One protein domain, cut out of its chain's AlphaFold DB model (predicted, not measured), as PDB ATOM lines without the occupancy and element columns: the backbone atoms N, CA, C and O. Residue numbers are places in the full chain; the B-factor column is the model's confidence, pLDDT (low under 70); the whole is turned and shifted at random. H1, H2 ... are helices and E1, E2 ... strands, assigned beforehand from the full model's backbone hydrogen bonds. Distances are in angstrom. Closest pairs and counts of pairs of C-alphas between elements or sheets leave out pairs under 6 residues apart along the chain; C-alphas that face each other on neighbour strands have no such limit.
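AT A GLANCE: This is residues 9 to 62 and 232 to 242 of the 247 residues of a protein of Cyanobacteria bacterium UBA8543 (UniProt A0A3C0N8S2). The domain has little regular structure: a largely looped body in which two short strands, E1 and E2, lie side by side, with one helix, H1, beyond the end towards which they run. Residues 9 to 36 form a long stretch with no named element, tied to E1 by a short pairing. The printed part has 65 residues; the elements run E1, H1, E2, and hold only 18 of them, class mixed. It is compact, with a radius of gyration of the C-alphas of 11.1 A, and spans 30 by 23 by 20 A.

HOW THE PARTS SIT: Residues 29 to 30 pair antiparallel with residues 37 to 38 of E1, residues 37 to 40. E1 and E2, residues 234 to 237, are parallel neighbours at 30 degrees; N 235 and O 37 are within hydrogen-bond range at 2.8 A. In H1, residues 46 to 55, every O i to N i+4 pair is within hydrogen-bond range.

IN THESE COORDINATES: E1 begins at C-alpha 37 (138.147, 119.348, 134.935) and measures 9.3 A. H1 measures 14.3 A. E2 measures 9.6 A and ends at C-alpha 237 (147.697, 122.707, 132.558).

THE WHOLE: Residues 63 to 231 are not printed; C-alphas 62 and 232 are 29.5 A apart. The link E1 to H1 is tight. Residues 42 to 44 and 242 have pLDDT under 70.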
ATOM      1  N   ALA A   9     144.871 117.958 149.114       91.62
ATOM      2  CA  ALA A   9     145.028 118.980 148.083       91.62
ATOM      3  C   ALA A   9     143.773 119.852 147.999       91.62
ATOM      4  O   ALA A   9     142.657 119.366 148.169       91.62
ATOM      5  N   GLN A  10     143.951 121.133 147.707       95.69
ATOM      6  CA  GLN A  10     142.872 122.079 147.479       95.69
ATOM      7  C   GLN A  10     142.576 122.189 145.985       95.69
ATOM      8  O   GLN A  10     143.475 122.305 145.156       95.69
ATOM      9  N   CYS A  11     141.298 122.154 145.618       96.62
ATOM     10  CA  CYS A  11     140.886 122.458 144.252       96.62
ATOM     11  C   CYS A  11     141.226 123.913 143.898       96.62
ATOM     12  O   CYS A  11     140.854 124.822 144.629       96.62
ATOM     13  N   GLN A  12     141.827 124.155 142.736       95.88
ATOM     14  CA  GLN A  12     142.200 125.503 142.303       95.88
ATOM     15  C   GLN A  12     140.991 126.439 142.098       95.88
ATOM     16  O   GLN A  12     141.068 127.620 142.421       95.88
ATOM     17  N   LYS A  13     139.851 125.911 141.619       97.25
ATOM     18  CA  LYS A  13     138.621 126.700 141.395       97.25
ATOM     19  C   LYS A  13     137.856 127.013 142.680       97.25
ATOM     20  O   LYS A  13     137.374 128.123 142.851       97.25
ATOM     21  N   CYS A  14     137.670 126.021 143.550       97.62
ATOM     22  CA  CYS A  14     136.718 126.099 144.668       97.62
ATOM     23  C   CYS A  14     137.346 125.917 146.054       97.62
ATOM     24  O   CYS A  14     136.634 125.880 147.057       97.62
ATOM     25  N   LEU A  15     138.662 125.709 146.105       97.62
ATOM     26  CA  LEU A  15     139.438 125.421 147.312       97.62
ATOM     27  C   LEU A  15     138.960 124.199 148.109       97.62
ATOM     28  O   LEU A  15     139.348 124.026 149.261       97.62
ATOM     29  N   ALA A  16     138.133 123.333 147.510       97.69
ATOM     30  CA  ALA A  16     137.681 122.104 148.154       97.69
ATOM     31  C   ALA A  16     138.870 121.276 148.623       97.69
ATOM     32  O   ALA A  16     139.798 121.052 147.849       97.69
ATOM     33  N   ILE A  17     138.802 120.803 149.863       96.25
ATOM     34  CA  ILE A  17     139.832 119.981 150.485       96.25
ATOM     35  C   ILE A  17     139.591 118.540 150.043       96.25
ATOM     36  O   ILE A  17     138.533 117.963 150.300       96.25
ATOM     37  N   LEU A  18     140.557 117.969 149.335       93.88
ATOM     38  CA  LEU A  18     140.451 116.667 148.697       93.88
ATOM     39  C   LEU A  18     141.536 115.742 149.259       93.88
ATOM     40  O   LEU A  18     142.715 115.962 148.979       93.88
ATOM     41  N   PRO A  19     141.161 114.676 149.994       89.56
ATOM     42  CA  PRO A  19     142.111 113.643 150.423       89.56
ATOM     43  C   PRO A  19     142.755 112.900 149.254       89.56
ATOM     44  O   PRO A  19     143.848 112.354 149.351       89.56
ATOM     45  N   ARG A  20     142.048 112.862 148.125       86.88
ATOM     46  CA  ARG A  20     142.531 112.330 146.858       86.88
ATOM     47  C   ARG A  20     141.863 113.070 145.718       86.88
ATOM     48  O   ARG A  20     140.671 113.370 145.783       86.88
ATOM     49  N   MET A  21     142.620 113.307 144.659       84.31
ATOM     50  CA  MET A  21     142.096 113.860 143.415       84.31
ATOM     51  C   MET A  21     141.458 112.730 142.595       84.31
ATOM     52  O   MET A  21     142.179 111.829 142.150       84.31
ATOM     53  N   PRO A  22     140.124 112.707 142.421       89.62
ATOM     54  CA  PRO A  22     139.474 111.653 141.661       89.62
ATOM     55  C   PRO A  22     139.755 111.805 140.165       89.62
ATOM     56  O   PRO A  22     140.003 112.900 139.655       89.62
ATOM     57  N   ARG A  23     139.668 110.681 139.453       89.75
ATOM     58  CA  ARG A  23     139.723 110.633 137.991       89.75
ATOM     59  C   ARG A  23     138.381 110.183 137.429       89.75
ATOM     60  O   ARG A  23     137.708 109.353 138.038       89.75
ATOM     61  N   ASN A  24     137.979 110.751 136.297       86.50
ATOM     62  CA  ASN A  24     136.780 110.330 135.574       86.50
ATOM     63  C   ASN A  24     137.068 109.096 134.687       86.50
ATOM     64  O   ASN A  24     138.185 108.574 134.664       86.50
ATOM     65  N   GLN A  25     136.062 108.629 133.940       85.31
ATOM     66  CA  GLN A  25     136.195 107.483 133.024       85.31
ATOM     67  C   GLN A  25     137.233 107.719 131.911       85.31
ATOM     68  O   GLN A  25     137.876 106.777 131.459       85.31
ATOM     69  N   LEU A  26     137.454 108.980 131.531       83.69
ATOM     70  CA  LEU A  26     138.469 109.408 130.565       83.69
ATOM     71  C   LEU A  26     139.856 109.596 131.208       83.69
ATOM     72  O   LEU A  26     140.762 110.133 130.579       83.69
ATOM     73  N   ARG A  27     140.029 109.168 132.468       84.38
ATOM     74  CA  ARG A  27     141.244 109.326 133.285       84.38
ATOM     75  C   ARG A  27     141.660 110.779 133.549       84.38
ATOM     76  O   ARG A  27     142.758 110.995 134.059       84.38
ATOM     77  N   GLN A  28     140.793 111.752 133.283       85.75
ATOM     78  CA  GLN A  28     141.039 113.160 133.595       85.75
ATOM     79  C   GLN A  28     140.792 113.421 135.078       85.75
ATOM     80  O   GLN A  28     139.851 112.876 135.666       85.75
ATOM     81  N   ILE A  29     141.629 114.263 135.675       91.31
ATOM     82  CA  ILE A  29     141.471 114.693 137.063       91.31
ATOM     83  C   ILE A  29     140.356 115.735 137.129       91.31
ATOM     84  O   ILE A  29     140.254 116.597 136.258       91.31
ATOM     85  N   TYR A  30     139.515 115.667 138.155       94.19
ATOM     86  CA  TYR A  30     138.442 116.639 138.349       94.19
ATOM     87  C   TYR A  30     138.169 116.894 139.831       94.19
ATOM     88  O   TYR A  30     138.516 116.087 140.692       94.19
ATOM     89  N   CYS A  31     137.515 118.012 140.145       96.00
ATOM     90  CA  CYS A  31     137.027 118.270 141.497       96.00
ATOM     91  C   CYS A  31     135.620 117.678 141.694       96.00
ATOM     92  O   CYS A  31     134.706 118.045 140.957       96.00
ATOM     93  N   PRO A  32     135.370 116.835 142.709       96.19
ATOM     94  CA  PRO A  32     134.037 116.281 142.949       96.19
ATOM     95  C   PRO A  32     133.029 117.313 143.477       96.19
ATOM     96  O   PRO A  32     131.830 117.056 143.411       96.19
ATOM     97  N   VAL A  33     133.501 118.465 143.970       97.00
ATOM     98  CA  VAL A  33     132.661 119.533 144.531       97.00
ATOM     99  C   VAL A  33     132.179 120.479 143.433       97.00
ATOM    100  O   VAL A  33     130.986 120.536 143.166       97.00
ATOM    101  N   CYS A  34     133.093 121.173 142.747       97.00
ATOM    102  CA  CYS A  34     132.733 122.154 141.712       97.00
ATOM    103  C   CYS A  34     132.786 121.611 140.277       97.00
ATOM    104  O   CYS A  34     132.576 122.365 139.335       97.00
ATOM    105  N   ARG A  35     133.120 120.326 140.096       96.44
ATOM    106  CA  ARG A  35     133.172 119.629 138.798       96.44
ATOM    107  C   ARG A  35     134.189 120.151 137.784       96.44
ATOM    108  O   ARG A  35     134.240 119.597 136.690       96.44
ATOM    109  N   VAL A  36     135.047 121.108 138.157       96.19
ATOM    110  CA  VAL A  36     136.129 121.575 137.278       96.19
ATOM    111  C   VAL A  36     136.999 120.405 136.836       96.19
ATOM    112  O   VAL A  36     137.389 119.566 137.658       96.19
ATOM    113  N   GLN A  37     137.275 120.345 135.540       94.44
ATOM    114  CA  GLN A  37     138.147 119.348 134.935       94.44
ATOM    115  C   GLN A  37     139.535 119.941 134.728       94.44
ATOM    116  O   GLN A  37     139.669 121.073 134.270       94.44
ATOM    117  N   TYR A  38     140.570 119.171 135.035       92.12
ATOM    118  CA  TYR A  38     141.939 119.537 134.703       92.12
ATOM    119  C   TYR A  38     142.268 118.889 133.361       92.12
ATOM    120  O   TYR A  38     142.427 117.666 133.272       92.12
ATOM    121  N   ALA A  39     142.283 119.705 132.308       87.75
ATOM    122  CA  ALA A  39     142.664 119.279 130.973       87.75
ATOM    123  C   ALA A  39     144.183 119.319 130.864       87.75
ATOM    124  O   ALA A  39     144.828 120.324 131.163       87.75
ATOM    125  N   ILE A  40     144.742 118.196 130.444       80.31
ATOM    126  CA  ILE A  40     146.175 117.989 130.428       80.31
ATOM    127  C   ILE A  40     146.557 117.502 129.029       80.31
ATOM    128  O   ILE A  40     146.039 116.481 128.570       80.31
ATOM    129  N   PHE A  41     147.418 118.243 128.330       72.25
ATOM    130  CA  PHE A  41     147.851 117.875 126.982       72.25
ATOM    131  C   PHE A  41     148.912 116.764 127.044       72.25
ATOM    132  O   PHE A  41     149.944 116.969 127.662       72.25
ATOM    133  N   SER A  42     148.605 115.609 126.425       63.47
ATOM    134  CA  SER A  42     149.433 114.414 126.114       63.47
ATOM    135  C   SER A  42     150.495 113.927 127.126       63.47
ATOM    136  O   SER A  42     151.344 114.670 127.578       63.47
ATOM    137  N   ASN A  43     150.519 112.612 127.398       64.06
ATOM    138  CA  ASN A  43     151.560 111.881 128.162       64.06
ATOM    139  C   ASN A  43     151.941 112.419 129.551       64.06
ATOM    140  O   ASN A  43     152.957 112.023 130.119       64.06
ATOM    141  N   PHE A  44     151.102 113.264 130.123       65.44
ATOM    142  CA  PHE A  44     151.397 113.913 131.382       65.44
ATOM    143  C   PHE A  44     151.361 112.944 132.562       65.44
ATOM    144  O   PHE A  44     150.389 112.206 132.774       65.44
ATOM    145  N   GLN A  45     152.439 112.959 133.336       74.81
ATOM    146  CA  GLN A  45     152.617 112.077 134.480       74.81
ATOM    147  C   GLN A  45     151.925 112.653 135.726       74.81
ATOM    148  O   GLN A  45     151.731 113.863 135.854       74.81
ATOM    149  N   ILE A  46     151.513 111.796 136.667       79.75
ATOM    150  CA  ILE A  46     150.823 112.263 137.885       79.75
ATOM    151  C   ILE A  46     151.742 113.153 138.732       79.75
ATOM    152  O   ILE A  46     151.277 114.081 139.382       79.75
ATOM    153  N   GLU A  47     153.043 112.919 138.655       81.94
ATOM    154  CA  GLU A  47     154.110 113.672 139.295       81.94
ATOM    155  C   GLU A  47     154.136 115.132 138.818       81.94
ATOM    156  O   GLU A  47     154.284 116.044 139.626       81.94
ATOM    157  N   GLN A  48     153.899 115.376 137.525       81.69
ATOM    158  CA  GLN A  48     153.821 116.726 136.960       81.69
ATOM    159  C   GLN A  48     152.585 117.480 137.461       81.69
ATOM    160  O   GLN A  48     152.667 118.662 137.791       81.69
ATOM    161  N   PHE A  49     151.449 116.786 137.605       84.69
ATOM    162  CA  PHE A  49     150.241 117.363 138.208       84.69
ATOM    163  C   PHE A  49     150.497 117.745 139.664       84.69
ATOM    164  O   PHE A  49     150.135 118.835 140.104       84.69
ATOM    165  N   GLN A  50     151.138 116.844 140.411       86.12
ATOM    166  CA  GLN A  50     151.488 117.084 141.803       86.12
ATOM    167  C   GLN A  50     152.442 118.275 141.934       86.12
ATOM    168  O   GLN A  50     152.208 119.137 142.776       86.12
ATOM    169  N   SER A  51     153.465 118.349 141.078       87.00
ATOM    170  CA  SER A  51     154.407 119.469 141.018       87.00
ATOM    171  C   SER A  51     153.689 120.791 140.742       87.00
ATOM    172  O   SER A  51     153.821 121.733 141.520       87.00
ATOM    173  N   TYR A  52     152.818 120.831 139.726       89.50
ATOM    174  CA  TYR A  52     151.991 122.003 139.432       89.50
ATOM    175  C   TYR A  52     151.186 122.450 140.662       89.50
ATOM    176  O   TYR A  52     151.265 123.605 141.070       89.50
ATOM    177  N   PHE A  53     150.472 121.531 141.319       91.06
ATOM    178  CA  PHE A  53     149.685 121.854 142.514       91.06
ATOM    179  C   PHE A  53     150.546 122.354 143.679       91.06
ATOM    180  O   PHE A  53     150.122 123.262 144.395       91.06
ATOM    181  N   ARG A  54     151.748 121.800 143.880       90.06
ATOM    182  CA  ARG A  54     152.682 122.277 144.913       90.06
ATOM    183  C   ARG A  54     153.189 123.676 144.593       90.06
ATOM    184  O   ARG A  54     153.158 124.528 145.472       90.06
ATOM    185  N   ASN A  55     153.548 123.940 143.338       89.69
ATOM    186  CA  ASN A  55     154.011 125.254 142.886       89.69
ATOM    187  C   ASN A  55     152.920 126.328 143.019       89.69
ATOM    188  O   ASN A  55     153.213 127.479 143.319       89.69
ATOM    189  N   GLN A  56     151.647 125.950 142.873       90.62
ATOM    190  CA  GLN A  56     150.507 126.834 143.157       90.62
ATOM    191  C   GLN A  56     150.186 126.950 144.665       90.62
ATOM    192  O   GLN A  56     149.287 127.691 145.075       90.62
ATOM    193  N   GLY A  57     150.894 126.209 145.523       91.25
ATOM    194  CA  GLY A  57     150.640 126.116 146.959       91.25
ATOM    195  C   GLY A  57     149.237 125.598 147.273       91.25
ATOM    196  O   GLY A  57     148.574 126.145 148.152       91.25
ATOM    197  N   LEU A  58     148.750 124.630 146.492       93.06
ATOM    198  CA  LEU A  58     147.445 123.981 146.664       93.06
ATOM    199  C   LEU A  58     147.543 122.685 147.477       93.06
ATOM    200  O   LEU A  58     146.522 122.101 147.830       93.06
ATOM    201  N   TYR A  59     148.748 122.211 147.777       91.00
ATOM    202  CA  TYR A  59     148.946 121.109 148.713       91.00
ATOM    203  C   TYR A  59     148.966 121.604 150.158       91.00
ATOM    204  O   TYR A  59     149.579 122.621 150.471       91.00
ATOM    205  N   VAL A  60     148.305 120.858 151.043       89.69
ATOM    206  CA  VAL A  60     148.283 121.131 152.482       89.69
ATOM    207  C   VAL A  60     149.401 120.325 153.140       89.69
ATOM    208  O   VAL A  60     149.227 119.161 153.518       89.69
ATOM    209  N   GLU A  61     150.573 120.943 153.235       89.44
ATOM    210  CA  GLU A  61     151.779 120.346 153.809       89.44
ATOM    211  C   GLU A  61     151.977 120.841 155.246       89.44
ATOM    212  O   GLU A  61     152.563 121.891 155.494       89.44
ATOM    213  N   ILE A  62     151.445 120.083 156.207       90.00
ATOM    214  CA  ILE A  62     151.555 120.405 157.637       90.00
ATOM    215  C   ILE A  62     152.877 119.871 158.182       90.00
ATOM    216  O   ILE A  62     153.150 118.670 158.097       90.00
ATOM    217  N   GLY A 232     136.767 128.899 134.649       93.94
ATOM    218  CA  GLY A 232     135.697 128.184 133.953       93.94
ATOM    219  C   GLY A 232     135.546 126.727 134.409       93.94
ATOM    220  O   GLY A 232     135.948 126.338 135.507       93.94
ATOM    221  N   ASP A 233     134.947 125.890 133.567       95.00
ATOM    222  CA  ASP A 233     134.711 124.470 133.890       95.00
ATOM    223  C   ASP A 233     135.889 123.559 133.539       95.00
ATOM    224  O   ASP A 233     135.911 122.378 133.884       95.00
ATOM    225  N   THR A 234     136.901 124.115 132.880       94.56
ATOM    226  CA  THR A 234     138.138 123.424 132.537       94.56
ATOM    227  C   THR A 234     139.331 124.307 132.877       94.56
ATOM    228  O   THR A 234     139.366 125.477 132.504       94.56
ATOM    229  N   ILE A 235     140.305 123.737 133.583       93.50
ATOM    230  CA  ILE A 235     141.612 124.341 133.839       93.50
ATOM    231  C   ILE A 235     142.629 123.574 133.010       93.50
ATOM    232  O   ILE A 235     142.840 122.377 133.210       93.50
ATOM    233  N   THR A 236     143.241 124.270 132.064       90.75
ATOM    234  CA  THR A 236     144.257 123.701 131.188       90.75
ATOM    235  C   THR A 236     145.626 123.842 131.837       90.75
ATOM    236  O   THR A 236     146.043 124.955 132.143       90.75
ATOM    237  N   ILE A 237     146.328 122.724 132.028       87.69
ATOM    238  CA  ILE A 237     147.697 122.707 132.558       87.69
ATOM    239  C   ILE A 237     148.651 122.439 131.389       87.69
ATOM    240  O   ILE A 237     148.609 121.363 130.790       87.69
ATOM    241  N   SER A 238     149.483 123.423 131.044       81.38
ATOM    242  CA  SER A 238     150.528 123.291 130.022       81.38
ATOM    243  C   SER A 238     151.890 122.976 130.644       81.38
ATOM    244  O   SER A 238     152.147 123.323 131.795       81.38
ATOM    245  N   GLU A 239     152.791 122.365 129.869       72.44
ATOM    246  CA  GLU A 239     154.166 122.054 130.305       72.44
ATOM    247  C   GLU A 239     154.924 123.303 130.787       72.44
ATOM    248  O   GLU A 239     155.570 123.278 131.830       72.44
ATOM    249  N   SER A 240     154.729 124.445 130.119       71.69
ATOM    250  CA  SER A 240     155.317 125.734 130.513       71.69
ATOM    251  C   SER A 240     154.928 126.219 131.915       71.69
ATOM    252  O   SER A 240     155.627 127.051 132.485       71.69
ATOM    253  N   MET A 241     153.823 125.725 132.485       70.31
ATOM    254  CA  MET A 241     153.381 126.077 133.841       70.31
ATOM    255  C   MET A 241     154.033 125.213 134.927       70.31
ATOM    256  O   MET A 241     153.861 125.496 136.113       70.31
ATOM    257  N   ILE A 242     154.749 124.153 134.544       67.19
ATOM    258  CA  ILE A 242     155.439 123.244 135.467       67.19
ATOM    259  C   ILE A 242     156.889 123.686 135.666       67.19
ATOM    260  O   ILE A 242     157.361 123.697 136.798       67.19
TER     261      ILE A 242